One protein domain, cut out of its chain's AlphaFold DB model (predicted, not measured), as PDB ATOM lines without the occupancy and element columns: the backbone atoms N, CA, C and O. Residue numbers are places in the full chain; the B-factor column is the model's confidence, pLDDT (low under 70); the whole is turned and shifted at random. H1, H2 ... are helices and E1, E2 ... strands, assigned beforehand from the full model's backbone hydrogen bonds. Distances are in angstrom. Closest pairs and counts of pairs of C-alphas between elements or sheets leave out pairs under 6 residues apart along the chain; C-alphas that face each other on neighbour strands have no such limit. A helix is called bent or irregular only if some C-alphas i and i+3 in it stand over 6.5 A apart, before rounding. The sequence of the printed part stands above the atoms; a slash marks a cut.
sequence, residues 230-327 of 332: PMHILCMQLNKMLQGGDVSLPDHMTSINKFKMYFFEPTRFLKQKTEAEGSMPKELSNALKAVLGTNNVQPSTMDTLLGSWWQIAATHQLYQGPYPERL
ATOM      1  N   PRO A 230     191.521 124.645 202.507       87.75
ATOM      2  CA  PRO A 230     190.456 124.640 201.515       87.75
ATOM      3  C   PRO A 230     189.228 125.433 201.976       87.75
ATOM      4  O   PRO A 230     188.728 125.251 203.089       87.75
ATOM      5  N   MET A 231     188.672 126.261 201.089       91.25
ATOM      6  CA  MET A 231     187.510 127.107 201.401       91.25
ATOM      7  C   MET A 231     186.282 126.296 201.834       91.25
ATOM      8  O   MET A 231     185.531 126.722 202.712       91.25
ATOM      9  N   HIS A 232     186.071 125.116 201.243       88.56
ATOM     10  CA  HIS A 232     184.927 124.262 201.573       88.56
ATOM     11  C   HIS A 232     185.014 123.709 203.004       88.56
ATOM     12  O   HIS A 232     183.994 123.636 203.688       88.56
ATOM     13  N   ILE A 233     186.225 123.422 203.497       86.38
ATOM     14  CA  ILE A 233     186.456 123.001 204.886       86.38
ATOM     15  C   ILE A 233     186.144 124.131 205.849       86.38
ATOM     16  O   ILE A 233     185.445 123.907 206.835       86.38
ATOM     17  N   LEU A 234     186.598 125.350 205.543       90.25
ATOM     18  CA  LEU A 234     186.257 126.520 206.348       90.25
ATOM     19  C   LEU A 234     184.735 126.666 206.438       90.25
ATOM     20  O   LEU A 234     184.192 126.770 207.533       90.25
ATOM     21  N   CYS A 235     184.037 126.602 205.304       92.00
ATOM     22  CA  CYS A 235     182.578 126.693 205.257       92.00
ATOM     23  C   CYS A 235     181.896 125.629 206.140       92.00
ATOM     24  O   CYS A 235     181.001 125.950 206.920       92.00
ATOM     25  N   MET A 236     182.340 124.369 206.061       88.81
ATOM     26  CA  MET A 236     181.829 123.283 206.905       88.81
ATOM     27  C   MET A 236     182.085 123.536 208.395       88.81
ATOM     28  O   MET A 236     181.192 123.334 209.216       88.81
ATOM     29  N   GLN A 237     183.289 123.987 208.752       89.00
ATOM     30  CA  GLN A 237     183.661 124.271 210.138       89.00
ATOM     31  C   GLN A 237     182.852 125.440 210.714       89.00
ATOM     32  O   GLN A 237     182.338 125.328 211.825       89.00
ATOM     33  N   LEU A 238     182.650 126.517 209.948       92.81
ATOM     34  CA  LEU A 238     181.814 127.645 210.371       92.81
ATOM     35  C   LEU A 238     180.363 127.207 210.614       92.81
ATOM     36  O   LEU A 238     179.787 127.570 211.637       92.81
ATOM     37  N   ASN A 239     179.793 126.371 209.738       93.38
ATOM     38  CA  ASN A 239     178.444 125.821 209.921       93.38
ATOM     39  C   ASN A 239     178.305 124.950 211.175       93.38
ATOM     40  O   ASN A 239     177.260 124.985 211.816       93.38
ATOM     41  N   LYS A 240     179.350 124.216 211.575       90.12
ATOM     42  CA  LYS A 240     179.349 123.476 212.851       90.12
ATOM     43  C   LYS A 240     179.340 124.403 214.072       90.12
ATOM     44  O   LYS A 240     178.814 124.031 215.116       90.12
ATOM     45  N   MET A 241     179.925 125.596 213.955       91.88
ATOM     46  CA  MET A 241     179.982 126.596 215.032       91.88
ATOM     47  C   MET A 241     178.710 127.459 215.122       91.88
ATOM     48  O   MET A 241     178.503 128.152 216.119       91.88
ATOM     49  N   LEU A 242     177.866 127.444 214.088       92.50
ATOM     50  CA  LEU A 242     176.649 128.245 213.981       92.50
ATOM     51  C   LEU A 242     175.476 127.628 214.756       92.50
ATOM     52  O   LEU A 242     175.158 126.452 214.617       92.50
ATOM     53  N   GLN A 243     174.765 128.460 215.520       86.12
ATOM     54  CA  GLN A 243     173.499 128.103 216.171       86.12
ATOM     55  C   GLN A 243     172.321 128.726 215.406       86.12
ATOM     56  O   GLN A 243     171.628 129.609 215.911       86.12
ATOM     57  N   GLY A 244     172.125 128.286 214.159       84.25
ATOM     58  CA  GLY A 244     171.077 128.766 213.250       84.25
ATOM     59  C   GLY A 244     171.605 129.579 212.062       84.25
ATOM     60  O   GLY A 244     172.650 130.220 212.149       84.25
ATOM     61  N   GLY A 245     170.855 129.546 210.955       90.00
ATOM     62  CA  GLY A 245     171.309 130.048 209.654       90.00
ATOM     63  C   GLY A 245     172.309 129.108 208.978       90.00
ATOM     64  O   GLY A 245     172.542 127.995 209.452       90.00
ATOM     65  N   ASP A 246     172.881 129.561 207.867       94.75
ATOM     66  CA  ASP A 246     173.916 128.836 207.135       94.75
ATOM     67  C   ASP A 246     174.922 129.782 206.469       94.75
ATOM     68  O   ASP A 246     174.608 130.911 206.072       94.75
ATOM     69  N   VAL A 247     176.158 129.300 206.379       95.31
ATOM     70  CA  VAL A 247     177.242 129.859 205.576       95.31
ATOM     71  C   VAL A 247     177.451 128.943 204.378       95.31
ATOM     72  O   VAL A 247     177.469 127.719 204.514       95.31
ATOM     73  N   SER A 248     177.624 129.524 203.199       95.94
ATOM     74  CA  SER A 248     177.806 128.792 201.948       95.94
ATOM     75  C   SER A 248     178.948 129.368 201.118       95.94
ATOM     76  O   SER A 248     179.420 130.485 201.341       95.94
ATOM     77  N   LEU A 249     179.410 128.584 200.146       95.00
ATOM     78  CA  LEU A 249     180.288 129.060 199.085       95.00
ATOM     79  C   LEU A 249     179.480 129.281 197.804       95.00
ATOM     80  O   LEU A 249     178.512 128.556 197.573       95.00
ATOM     81  N   PRO A 250     179.903 130.211 196.932       93.31
ATOM     82  CA  PRO A 250     179.369 130.309 195.581       93.31
ATOM     83  C   PRO A 250     179.520 128.979 194.834       93.31
ATOM     84  O   PRO A 250     180.551 128.319 194.973       93.31
ATOM     85  N   ASP A 251     178.556 128.625 193.977       90.69
ATOM     86  CA  ASP A 251     178.515 127.330 193.271       90.69
ATOM     87  C   ASP A 251     179.849 126.953 192.607       90.69
ATOM     88  O   ASP A 251     180.317 125.821 192.723       90.69
ATOM     89  N   HIS A 252     180.518 127.919 191.974       89.50
ATOM     90  CA  HIS A 252     181.792 127.709 191.281       89.50
ATOM     91  C   HIS A 252     182.986 127.400 192.210       89.50
ATOM     92  O   HIS A 252     184.035 126.984 191.720       89.50
ATOM     93  N   MET A 253     182.845 127.584 193.527       90.19
ATOM     94  CA  MET A 253     183.862 127.301 194.553       90.19
ATOM     95  C   MET A 253     183.540 126.054 195.390       90.19
ATOM     96  O   MET A 253     184.305 125.704 196.285       90.19
ATOM     97  N   THR A 254     182.432 125.362 195.105       85.19
ATOM     98  CA  THR A 254     182.007 124.159 195.849       85.19
ATOM     99  C   THR A 254     182.726 122.878 195.415       85.19
ATOM    100  O   THR A 254     182.491 121.808 195.976       85.19
ATOM    101  N   SER A 255     183.607 122.951 194.410       83.88
ATOM    102  CA  SER A 255     184.288 121.766 193.895       83.88
ATOM    103  C   SER A 255     185.241 121.160 194.928       83.88
ATOM    104  O   SER A 255     186.153 121.823 195.417       83.88
ATOM    105  N   ILE A 256     185.074 119.861 195.180       79.69
ATOM    106  CA  ILE A 256     186.016 119.046 195.961       79.69
ATOM    107  C   ILE A 256     187.140 118.448 195.102       79.69
ATOM    108  O   ILE A 256     188.017 117.754 195.606       79.69
ATOM    109  N   ASN A 257     187.127 118.692 193.788       79.75
ATOM    110  CA  ASN A 257     188.219 118.272 192.922       79.75
ATOM    111  C   ASN A 257     189.437 119.154 193.216       79.75
ATOM    112  O   ASN A 257     189.383 120.355 192.966       79.75
ATOM    113  N   LYS A 258     190.539 118.558 193.687       72.88
ATOM    114  CA  LYS A 258     191.773 119.270 194.065       72.88
ATOM    115  C   LYS A 258     192.304 120.245 193.002       72.88
ATOM    116  O   LYS A 258     192.890 121.258 193.357       72.88
ATOM    117  N   PHE A 259     192.058 119.985 191.715       75.06
ATOM    118  CA  PHE A 259     192.488 120.851 190.608       75.06
ATOM    119  C   PHE A 259     191.565 122.052 190.360       75.06
ATOM    120  O   PHE A 259     191.922 122.959 189.619       75.06
ATOM    121  N   LYS A 260     190.364 122.049 190.942       80.88
ATOM    122  CA  LYS A 260     189.350 123.115 190.835       80.88
ATOM    123  C   LYS A 260     188.982 123.703 192.199       80.88
ATOM    124  O   LYS A 260     188.015 124.454 192.310       80.88
ATOM    125  N   MET A 261     189.706 123.300 193.235       85.06
ATOM    126  CA  MET A 261     189.443 123.678 194.609       85.06
ATOM    127  C   MET A 261     190.022 125.066 194.881       85.06
ATOM    128  O   MET A 261     191.094 125.421 194.388       85.06
ATOM    129  N   TYR A 262     189.293 125.845 195.675       89.44
ATOM    130  CA  TYR A 262     189.757 127.137 196.160       89.44
ATOM    131  C   TYR A 262     190.392 126.981 197.536       89.44
ATOM    132  O   TYR A 262     189.834 126.324 198.422       89.44
ATOM    133  N   PHE A 263     191.527 127.641 197.712       88.88
ATOM    134  CA  PHE A 263     192.303 127.635 198.942       88.88
ATOM    135  C   PHE A 263     192.531 129.062 199.424       88.88
ATOM    136  O   PHE A 263     192.514 130.004 198.634       88.88
ATOM    137  N   PHE A 264     192.796 129.207 200.715       88.81
ATOM    138  CA  PHE A 264     193.439 130.389 201.276       88.81
ATOM    139  C   PHE A 264     194.631 129.953 202.119       88.81
ATOM    140  O   PHE A 264     194.622 128.858 202.670       88.81
ATOM    141  N   GLU A 265     195.665 130.780 202.239       83.81
ATOM    142  CA  GLU A 265     196.844 130.437 203.044       83.81
ATOM    143  C   GLU A 265     196.958 131.373 204.259       83.81
ATOM    144  O   GLU A 265     197.481 132.484 204.127       83.81
ATOM    145  N   PRO A 266     196.501 130.952 205.460       78.94
ATOM    146  CA  PRO A 266     196.462 131.801 206.658       78.94
ATOM    147  C   PRO A 266     197.821 132.399 207.026       78.94
ATOM    148  O   PRO A 266     197.931 133.487 207.593       78.94
ATOM    149  N   THR A 267     198.887 131.669 206.719       77.50
ATOM    150  CA  THR A 267     200.219 131.931 207.252       77.50
ATOM    151  C   THR A 267     200.952 133.038 206.496       77.50
ATOM    152  O   THR A 267     201.848 133.665 207.066       77.50
ATOM    153  N   ARG A 268     200.518 133.368 205.267       77.00
ATOM    154  CA  ARG A 268     201.019 134.529 204.510       77.00
ATOM    155  C   ARG A 268     200.769 135.852 205.240       77.00
ATOM    156  O   ARG A 268     201.568 136.776 205.110       77.00
ATOM    157  N   PHE A 269     199.725 135.918 206.068       74.44
ATOM    158  CA  PHE A 269     199.336 137.126 206.801       74.44
ATOM    159  C   PHE A 269     200.070 137.299 208.137       74.44
ATOM    160  O   PHE A 269     200.164 138.407 208.652       74.44
ATOM    161  N   LEU A 270     200.669 136.236 208.688       67.62
ATOM    162  CA  LEU A 270     201.336 136.281 209.999       67.62
ATOM    163  C   LEU A 270     202.672 137.037 209.995       67.62
ATOM    164  O   LEU A 270     203.164 137.429 211.053       67.62
ATOM    165  N   LYS A 271     203.288 137.245 208.822       61.97
ATOM    166  CA  LYS A 271     204.523 138.043 208.709       61.97
ATOM    167  C   LYS A 271     204.280 139.529 209.019       61.97
ATOM    168  O   LYS A 271     205.228 140.228 209.380       61.97
ATOM    169  N   GLN A 272     203.038 140.007 208.922       57.41
ATOM    170  CA  GLN A 272     202.669 141.385 209.232       57.41
ATOM    171  C   GLN A 272     202.427 141.541 210.745       57.41
ATOM    172  O   GLN A 272     201.335 141.340 211.261       57.41
ATOM    173  N   LYS A 273     203.494 141.871 211.479       51.22
ATOM    174  CA  LYS A 273     203.585 141.994 212.952       51.22
ATOM    175  C   LYS A 273     202.716 143.088 213.618       51.22
ATOM    176  O   LYS A 273     203.027 143.498 214.732       51.22
ATOM    177  N   THR A 274     201.686 143.614 212.967       49.94
ATOM    178  CA  THR A 274     201.034 144.868 213.395       49.94
ATOM    179  C   THR A 274     199.626 144.732 213.950       49.94
ATOM    180  O   THR A 274     199.132 145.701 214.522       49.94
ATOM    181  N   GLU A 275     198.979 143.573 213.842       53.34
ATOM    182  CA  GLU A 275     197.662 143.376 214.454       53.34
ATOM    183  C   GLU A 275     197.778 142.727 215.838       53.34
ATOM    184  O   GLU A 275     198.680 141.926 216.090       53.34
ATOM    185  N   ALA A 276     196.898 143.146 216.753       55.28
ATOM    186  CA  ALA A 276     196.885 142.725 218.149       55.28
ATOM    187  C   ALA A 276     196.984 141.196 218.255       55.28
ATOM    188  O   ALA A 276     196.252 140.483 217.568       55.28
ATOM    189  N   GLU A 277     197.900 140.707 219.095       65.19
ATOM    190  CA  GLU A 277     198.166 139.279 219.278       65.19
ATOM    191  C   GLU A 277     196.846 138.502 219.443       65.19
ATOM    192  O   GLU A 277     196.158 138.617 220.454       65.19
ATOM    193  N   GLY A 278     196.470 137.746 218.406       73.56
ATOM    194  CA  GLY A 278     195.310 136.856 218.407       73.56
ATOM    195  C   GLY A 278     194.167 137.214 217.450       73.56
ATOM    196  O   GLY A 278     193.389 136.322 217.128       73.56
ATOM    197  N   SER A 279     194.022 138.438 216.934       85.44
ATOM    198  CA  SER A 279     192.924 138.713 215.981       85.44
ATOM    199  C   SER A 279     193.229 138.212 214.565       85.44
ATOM    200  O   SER A 279     194.386 138.174 214.144       85.44
ATOM    201  N   MET A 280     192.184 137.832 213.817       89.38
ATOM    202  CA  MET A 280     192.309 137.543 212.385       89.38
ATOM    203  C   MET A 280     192.695 138.828 211.633       89.38
ATOM    204  O   MET A 280     191.995 139.827 211.814       89.38
ATOM    205  N   PRO A 281     193.710 138.788 210.746       88.81
ATOM    206  CA  PRO A 281     194.068 139.895 209.866       88.81
ATOM    207  C   PRO A 281     192.855 140.478 209.146       88.81
ATOM    208  O   PRO A 281     192.087 139.736 208.521       88.81
ATOM    209  N   LYS A 282     192.677 141.804 209.194       88.38
ATOM    210  CA  LYS A 282     191.491 142.458 208.610       88.38
ATOM    211  C   LYS A 282     191.342 142.166 207.116       88.38
ATOM    212  O   LYS A 282     190.229 141.986 206.626       88.38
ATOM    213  N   GLU A 283     192.457 142.109 206.398       87.38
ATOM    214  CA  GLU A 283     192.513 141.798 204.966       87.38
ATOM    215  C   GLU A 283     191.982 140.393 204.672       87.38
ATOM    216  O   GLU A 283     191.120 140.232 203.806       87.38
ATOM    217  N   LEU A 284     192.413 139.399 205.456       89.50
ATOM    218  CA  LEU A 284     191.915 138.029 205.358       89.50
ATOM    219  C   LEU A 284     190.426 137.956 205.708       89.50
ATOM    220  O   LEU A 284     189.646 137.390 204.947       89.50
ATOM    221  N   SER A 285     190.015 138.575 206.818       92.50
ATOM    222  CA  SER A 285     188.609 138.610 207.236       92.50
ATOM    223  C   SER A 285     187.708 139.202 206.151       92.50
ATOM    224  O   SER A 285     186.660 138.640 205.826       92.50
ATOM    225  N   ASN A 286     188.124 140.314 205.542       92.12
ATOM    226  CA  ASN A 286     187.378 140.952 204.464       92.12
ATOM    227  C   ASN A 286     187.317 140.077 203.208       92.12
ATOM    228  O   ASN A 286     186.244 139.961 202.621       92.12
ATOM    229  N   ALA A 287     188.426 139.442 202.817       92.25
ATOM    230  CA  ALA A 287     188.458 138.544 201.665       92.25
ATOM    231  C   ALA A 287     187.524 137.337 201.856       92.25
ATOM    232  O   ALA A 287     186.744 137.013 200.964       92.25
ATOM    233  N   LEU A 288     187.540 136.717 203.041       94.56
ATOM    234  CA  LEU A 288     186.651 135.602 203.370       94.56
ATOM    235  C   LEU A 288     185.179 136.033 203.351       94.56
ATOM    236  O   LEU A 288     184.360 135.378 202.712       94.56
ATOM    237  N   LYS A 289     184.834 137.165 203.981       95.06
ATOM    238  CA  LYS A 289     183.457 137.699 203.985       95.06
ATOM    239  C   LYS A 289     182.954 138.112 202.603       95.06
ATOM    240  O   LYS A 289     181.753 138.078 202.376       95.06
ATOM    241  N   ALA A 290     183.843 138.516 201.696       94.44
ATOM    242  CA  ALA A 290     183.468 138.858 200.326       94.44
ATOM    243  C   ALA A 290     183.055 137.629 199.499       94.44
ATOM    244  O   ALA A 290     182.345 137.773 198.506       94.44
ATOM    245  N   VAL A 291     183.507 136.438 199.898       94.69
ATOM    246  CA  VAL A 291     183.237 135.179 199.198       94.69
ATOM    247  C   VAL A 291     182.127 134.377 199.868       94.69
ATOM    248  O   VAL A 291     181.287 133.803 199.180       94.69
ATOM    249  N   LEU A 292     182.132 134.307 201.198       95.50
ATOM    250  CA  LEU A 292     181.194 133.484 201.952       95.50
ATOM    251  C   LEU A 292     179.775 134.053 201.847       95.50
ATOM    252  O   LEU A 292     179.499 135.169 202.289       95.50
ATOM    253  N   GLY A 293     178.869 133.256 201.286       93.00
ATOM    254  CA  GLY A 293     177.440 133.526 201.305       93.00
ATOM    255  C   GLY A 293     176.877 133.281 202.698       93.00
ATOM    256  O   GLY A 293     177.333 132.389 203.415       93.00
ATOM    257  N   THR A 294     175.876 134.064 203.088       93.62
ATOM    258  CA  THR A 294     175.176 133.872 204.357       93.62
ATOM    259  C   THR A 294     173.670 133.888 204.159       93.62
ATOM    260  O   THR A 294     173.129 134.684 203.391       93.62
ATOM    261  N   ASN A 295     172.976 133.028 204.895       92.69
ATOM    262  CA  ASN A 295     171.525 133.021 204.975       92.69
ATOM    263  C   ASN A 295     171.112 132.993 206.449       92.69
ATOM    264  O   ASN A 295     171.504 132.118 207.217       92.69
ATOM    265  N   ASN A 296     170.353 134.009 206.861       91.50
ATOM    266  CA  ASN A 296     169.973 134.259 208.256       91.50
ATOM    267  C   ASN A 296     171.152 134.417 209.245       91.50
ATOM    268  O   ASN A 296     170.966 134.232 210.446       91.50
ATOM    269  N   VAL A 297     172.340 134.818 208.779       93.00
ATOM    270  CA  VAL A 297     173.492 135.143 209.644       93.00
ATOM    271  C   VAL A 297     173.725 136.652 209.642       93.00
ATOM    272  O   VAL A 297     173.951 137.256 208.594       93.00
ATOM    273  N   GLN A 298     173.674 137.278 210.821       93.44
ATOM    274  CA  GLN A 298     173.949 138.711 210.965       93.44
ATOM    275  C   GLN A 298     175.443 139.012 210.732       93.44
ATOM    276  O   GLN A 298     176.285 138.204 211.134       93.44
ATOM    277  N   PRO A 299     175.817 140.181 210.175       93.69
ATOM    278  CA  PRO A 299     177.223 140.529 209.938       93.69
ATOM    279  C   PRO A 299     178.118 140.418 211.183       93.69
ATOM    280  O   PRO A 299     179.206 139.853 211.112       93.69
ATOM    281  N   SER A 300     177.636 140.864 212.349       94.50
ATOM    282  CA  SER A 300     178.370 140.750 213.618       94.50
ATOM    283  C   SER A 300     178.587 139.298 214.063       94.50
ATOM    284  O   SER A 300     179.604 138.976 214.679       94.50
ATOM    285  N   THR A 301     177.640 138.409 213.748       94.44
ATOM    286  CA  THR A 301     177.775 136.968 213.997       94.44
ATOM    287  C   THR A 301     178.871 136.382 213.116       94.44
ATOM    288  O   THR A 301     179.688 135.615 213.613       94.44
ATOM    289  N   MET A 302     178.950 136.791 211.846       95.25
ATOM    290  CA  MET A 302     180.008 136.351 210.932       95.25
ATOM    291  C   MET A 302     181.401 136.802 211.393       95.25
ATOM    292  O   MET A 302     182.336 136.003 211.396       95.25
ATOM    293  N   ASP A 303     181.536 138.050 211.851       94.75
ATOM    294  CA  ASP A 303     182.792 138.550 212.428       94.75
ATOM    295  C   ASP A 303     183.216 137.736 213.660       94.75
ATOM    296  O   ASP A 303     184.379 137.352 213.789       94.75
ATOM    297  N   THR A 304     182.257 137.417 214.538       94.75
ATOM    298  CA  THR A 304     182.499 136.585 215.726       94.75
ATOM    299  C   THR A 304     182.928 135.172 215.332       94.75
ATOM    300  O   THR A 304     183.910 134.671 215.869       94.75
ATOM    301  N   LEU A 305     182.252 134.549 214.363       94.75
ATOM    302  CA  LEU A 305     182.566 133.196 213.895       94.75
ATOM    303  C   LEU A 305     183.966 133.096 213.299       94.75
ATOM    304  O   LEU A 305     184.725 132.214 213.692       94.75
ATOM    305  N   LEU A 306     184.326 134.005 212.390       94.44
ATOM    306  CA  LEU A 306     185.662 134.033 211.793       94.44
ATOM    307  C   LEU A 306     186.735 134.299 212.855       94.44
ATOM    308  O   LEU A 306     187.768 133.631 212.860       94.44
ATOM    309  N   GLY A 307     186.478 135.222 213.787       93.31
ATOM    310  CA  GLY A 307     187.375 135.492 214.910       93.31
ATOM    311  C   GLY A 307     187.573 134.271 215.813       93.31
ATOM    312  O   GLY A 307     188.708 133.926 216.138       93.31
ATOM    313  N   SER A 308     186.493 133.580 216.178       92.00
ATOM    314  CA  SER A 308     186.551 132.347 216.966       92.00
ATOM    315  C   SER A 308     187.272 131.230 216.216       92.00
ATOM    316  O   SER A 308     188.155 130.600 216.787       92.00
ATOM    317  N   TRP A 309     186.957 131.013 214.936       91.38
ATOM    318  CA  TRP A 309     187.624 130.009 214.108       91.38
ATOM    319  C   TRP A 309     189.134 130.253 214.051       91.38
ATOM    320  O   TRP A 309     189.916 129.333 214.279       91.38
ATOM    321  N   TRP A 310     189.549 131.506 213.837       90.06
ATOM    322  CA  TRP A 310     190.960 131.892 213.808       90.06
ATOM    323  C   TRP A 310     191.678 131.576 215.119       90.06
ATOM    324  O   TRP A 310     192.774 131.027 215.098       90.06
ATOM    325  N   GLN A 311     191.051 131.878 216.258       87.62
ATOM    326  CA  GLN A 311     191.612 131.574 217.576       87.62
ATOM    327  C   GLN A 311     191.773 130.069 217.797       87.62
ATOM    328  O   GLN A 311     192.807 129.623 218.297       87.62
ATOM    329  N   ILE A 312     190.785 129.265 217.393       85.38
ATOM    330  CA  ILE A 312     190.886 127.804 217.499       85.38
ATOM    331  C   ILE A 312     192.002 127.300 216.573       85.38
ATOM    332  O   ILE A 312     192.866 126.559 217.030       85.38
ATOM    333  N   ALA A 313     192.058 127.757 215.320       81.25
ATOM    334  CA  ALA A 313     193.076 127.351 214.346       81.25
ATOM    335  C   ALA A 313     194.502 127.827 214.694       81.25
ATOM    336  O   ALA A 313     195.482 127.215 214.276       81.25
ATOM    337  N   ALA A 314     194.635 128.906 215.466       80.25
ATOM    338  CA  ALA A 314     195.919 129.386 215.975       80.25
ATOM    339  C   ALA A 314     196.404 128.606 217.209       80.25
ATOM    340  O   ALA A 314     197.605 128.576 217.482       80.25
ATOM    341  N   THR A 315     195.484 128.014 217.976       78.25
ATOM    342  CA  THR A 315     195.784 127.290 219.224       78.25
ATOM    343  C   THR A 315     195.865 125.779 219.031       78.25
ATOM    344  O   THR A 315     196.598 125.108 219.754       78.25
ATOM    345  N   HIS A 316     195.160 125.252 218.036       74.31
ATOM    346  CA  HIS A 316     195.160 123.852 217.639       74.31
ATOM    347  C   HIS A 316     195.649 123.790 216.193       74.31
ATOM    348  O   HIS A 316     195.178 124.567 215.366       74.31
ATOM    349  N   GLN A 317     196.575 122.885 215.863       67.81
ATOM    350  CA  GLN A 317     197.010 122.684 214.475       67.81
ATOM    351  C   GLN A 317     195.876 122.012 213.674       67.81
ATOM    352  O   GLN A 317     195.924 120.828 213.381       67.81
ATOM    353  N   LEU A 318     194.815 122.763 213.358       62.69
ATOM    354  CA  LEU A 318     193.577 122.279 212.726       62.69
ATOM    355  C   LEU A 318     193.720 121.974 211.230       62.69
ATOM    356  O   LEU A 318     192.730 121.727 210.541       62.69
ATOM    357  N   TYR A 319     194.922 122.090 210.685       67.56
ATOM    358  CA  TYR A 319     195.135 121.959 209.260       67.56
ATOM    359  C   TYR A 319     194.939 120.501 208.810       67.56
ATOM    360  O   TYR A 319     195.662 119.613 209.248       67.56
ATOM    361  N   GLN A 320     193.971 120.272 207.915       63.69
ATOM    362  CA  GLN A 320     193.542 118.940 207.445       63.69
ATOM    363  C   GLN A 320     194.031 118.590 206.027       63.69
ATOM    364  O   GLN A 320     193.717 117.525 205.497       63.69
ATOM    365  N   GLY A 321     194.828 119.465 205.405       63.78
ATOM    366  CA  GLY A 321     195.332 119.235 204.054       63.78
ATOM    367  C   GLY A 321     194.277 119.478 202.972       63.78
ATOM    368  O   GLY A 321     193.125 119.796 203.265       63.78
ATOM    369  N   PRO A 322     194.654 119.341 201.691       61.38
ATOM    370  CA  PRO A 322     193.746 119.540 200.562       61.38
ATOM    371  C   PRO A 322     192.881 118.302 200.250       61.38
ATOM    372  O   PRO A 322     192.245 118.265 199.199       61.38
ATOM    373  N   TYR A 323     192.897 117.283 201.115       62.19
ATOM    374  CA  TYR A 323     192.332 115.953 200.873       62.19
ATOM    375  C   TYR A 323     191.088 115.727 201.751       62.19
ATOM    376  O   TYR A 323     191.214 115.284 202.897       62.19
ATOM    377  N   PRO A 324     189.882 116.073 201.257       50.78
ATOM    378  CA  PRO A 324     188.637 116.028 202.027       50.78
ATOM    379  C   PRO A 324     188.233 114.625 202.516       50.78
ATOM    380  O   PRO A 324     187.400 114.486 203.407       50.78
ATOM    381  N   GLU A 325     188.827 113.564 201.983       51.72
ATOM    382  CA  GLU A 325     188.651 112.195 202.467       51.72
ATOM    383  C   GLU A 325     189.127 111.982 203.920       51.72
ATOM    384  O   GLU A 325     188.685 111.035 204.565       51.72
ATOM    385  N   ARG A 326     189.962 112.876 204.474       49.16
ATOM    386  CA  ARG A 326     190.462 112.805 205.866       49.16
ATOM    387  C   ARG A 326     189.586 113.534 206.899       49.16
ATOM    388  O   ARG A 326     189.938 113.614 208.070       49.16
ATOM    389  N   LEU A 327     188.432 114.073 206.500       48.09
ATOM    390  CA  LEU A 327     187.578 114.922 207.351       48.09
ATOM    391  C   LEU A 327     186.706 114.175 208.368       48.09
ATOM    392  O   LEU A 327     186.000 114.820 209.150       48.09
TER     393      LEU A 327
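Overview. This is residues 230 to 327 of the 332 residues of the protein "JmjC domain-containing protein" of Aliiglaciecola sp. M165 (UniProt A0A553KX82). Three helices, H1, H3 and H4, set at wide angles to one another, make most of the body: the longest, H4, packs on H1 nearly at a right angle, with H3 at a steep angle to H4. A very small two-stranded sheet, E1 with E3, lies beside H1 through its strand E1, and two wide loops, residues 249 to 261 and 270 to 281, and a short end helix, H5, lie around the three helices. The printed part has 98 residues, with named elements in the order H1, E1, E2, H2, H3, E3, H4, H5; E1 and E3 are antiparallel, and E2 pairs with no named strand. The class is mostly helix. The whole is compact, with a radius of gyration of the C-alphas of 13.4 A and spans of 35 by 30 by 22 A.

Along the chain. H1, residues 231 to 241, begins at C-alpha 231 (187.510, 127.107, 201.401) and is 15.6 A long. E1 is residues 246 to 248, 6.5 A, and E2 is residues 262 to 264, 7.1 A. H2, residues 266 to 269, is neither bent nor irregular, but only just: C-alphas 266 and 269 are 6.1 A apart. H3, residues 282 to 291, is 14.5 A long, and E3 is residues 293 to 295, 7.0 A. H4, residues 299 to 315, runs 24.6 A from C-alpha 299 (177.223, 140.529, 209.938). H5, residues 324 to 327, is 5.5 A and ends at C-alpha 327 (187.578, 114.922, 207.351).

Arrangement. H1 touches H4, about perpendicular at 77 degrees; their closest C-alphas are those of Leu 238 and Leu 305, 6.6 A apart, and H4 touches H1 with residues 305 to 309 alone. The closest C-alphas of H1 and E1 are those of Asn 239 and Val 247, 6.1 A apart; those of H1 and E2 are Met 231 and Phe 263, 5.4 A apart. E1 and E3 are antiparallel at 158 degrees, with N 246 and O 295 at 3.0 A and N 293 and O 248 at 2.8 A, within hydrogen-bond range. E2 and H2 meet only through their link. H2 and H3 are close but not clearly touching, with the closest C-alphas, Phe 269 and Leu 284, 7.6 A apart. H3 and H4 only just touch, with 3 pairs of C-alphas within 8 A, the closest Ser 285 and Leu 306 at 7.1 A; they run opposite ways at a steep tilt of 61 degrees. H1 and H3 are apart. H5 is close to H1 but not clearly touching it, the closest C-alphas being Ile 233 and Pro 324, 7.8 A apart. In H1, H3 and H4 every O i to N i+4 pair is within hydrogen-bond range; H2 and H5 are too short for such a pair, and each has its 1 O i to N i+3 pair within range.

Size, cuts and confidence. The two C-alphas farthest apart are those of Thr 274 and Glu 325, at 36.6 A. The printed part has no cut. The links E1 to E2, 13 residues, and H2 to H3, 12 residues, are long. The mean pLDDT of the printed part is 82.8, and the model's confidence is low, under 70, at residues 270 to 277 and 317 to 327.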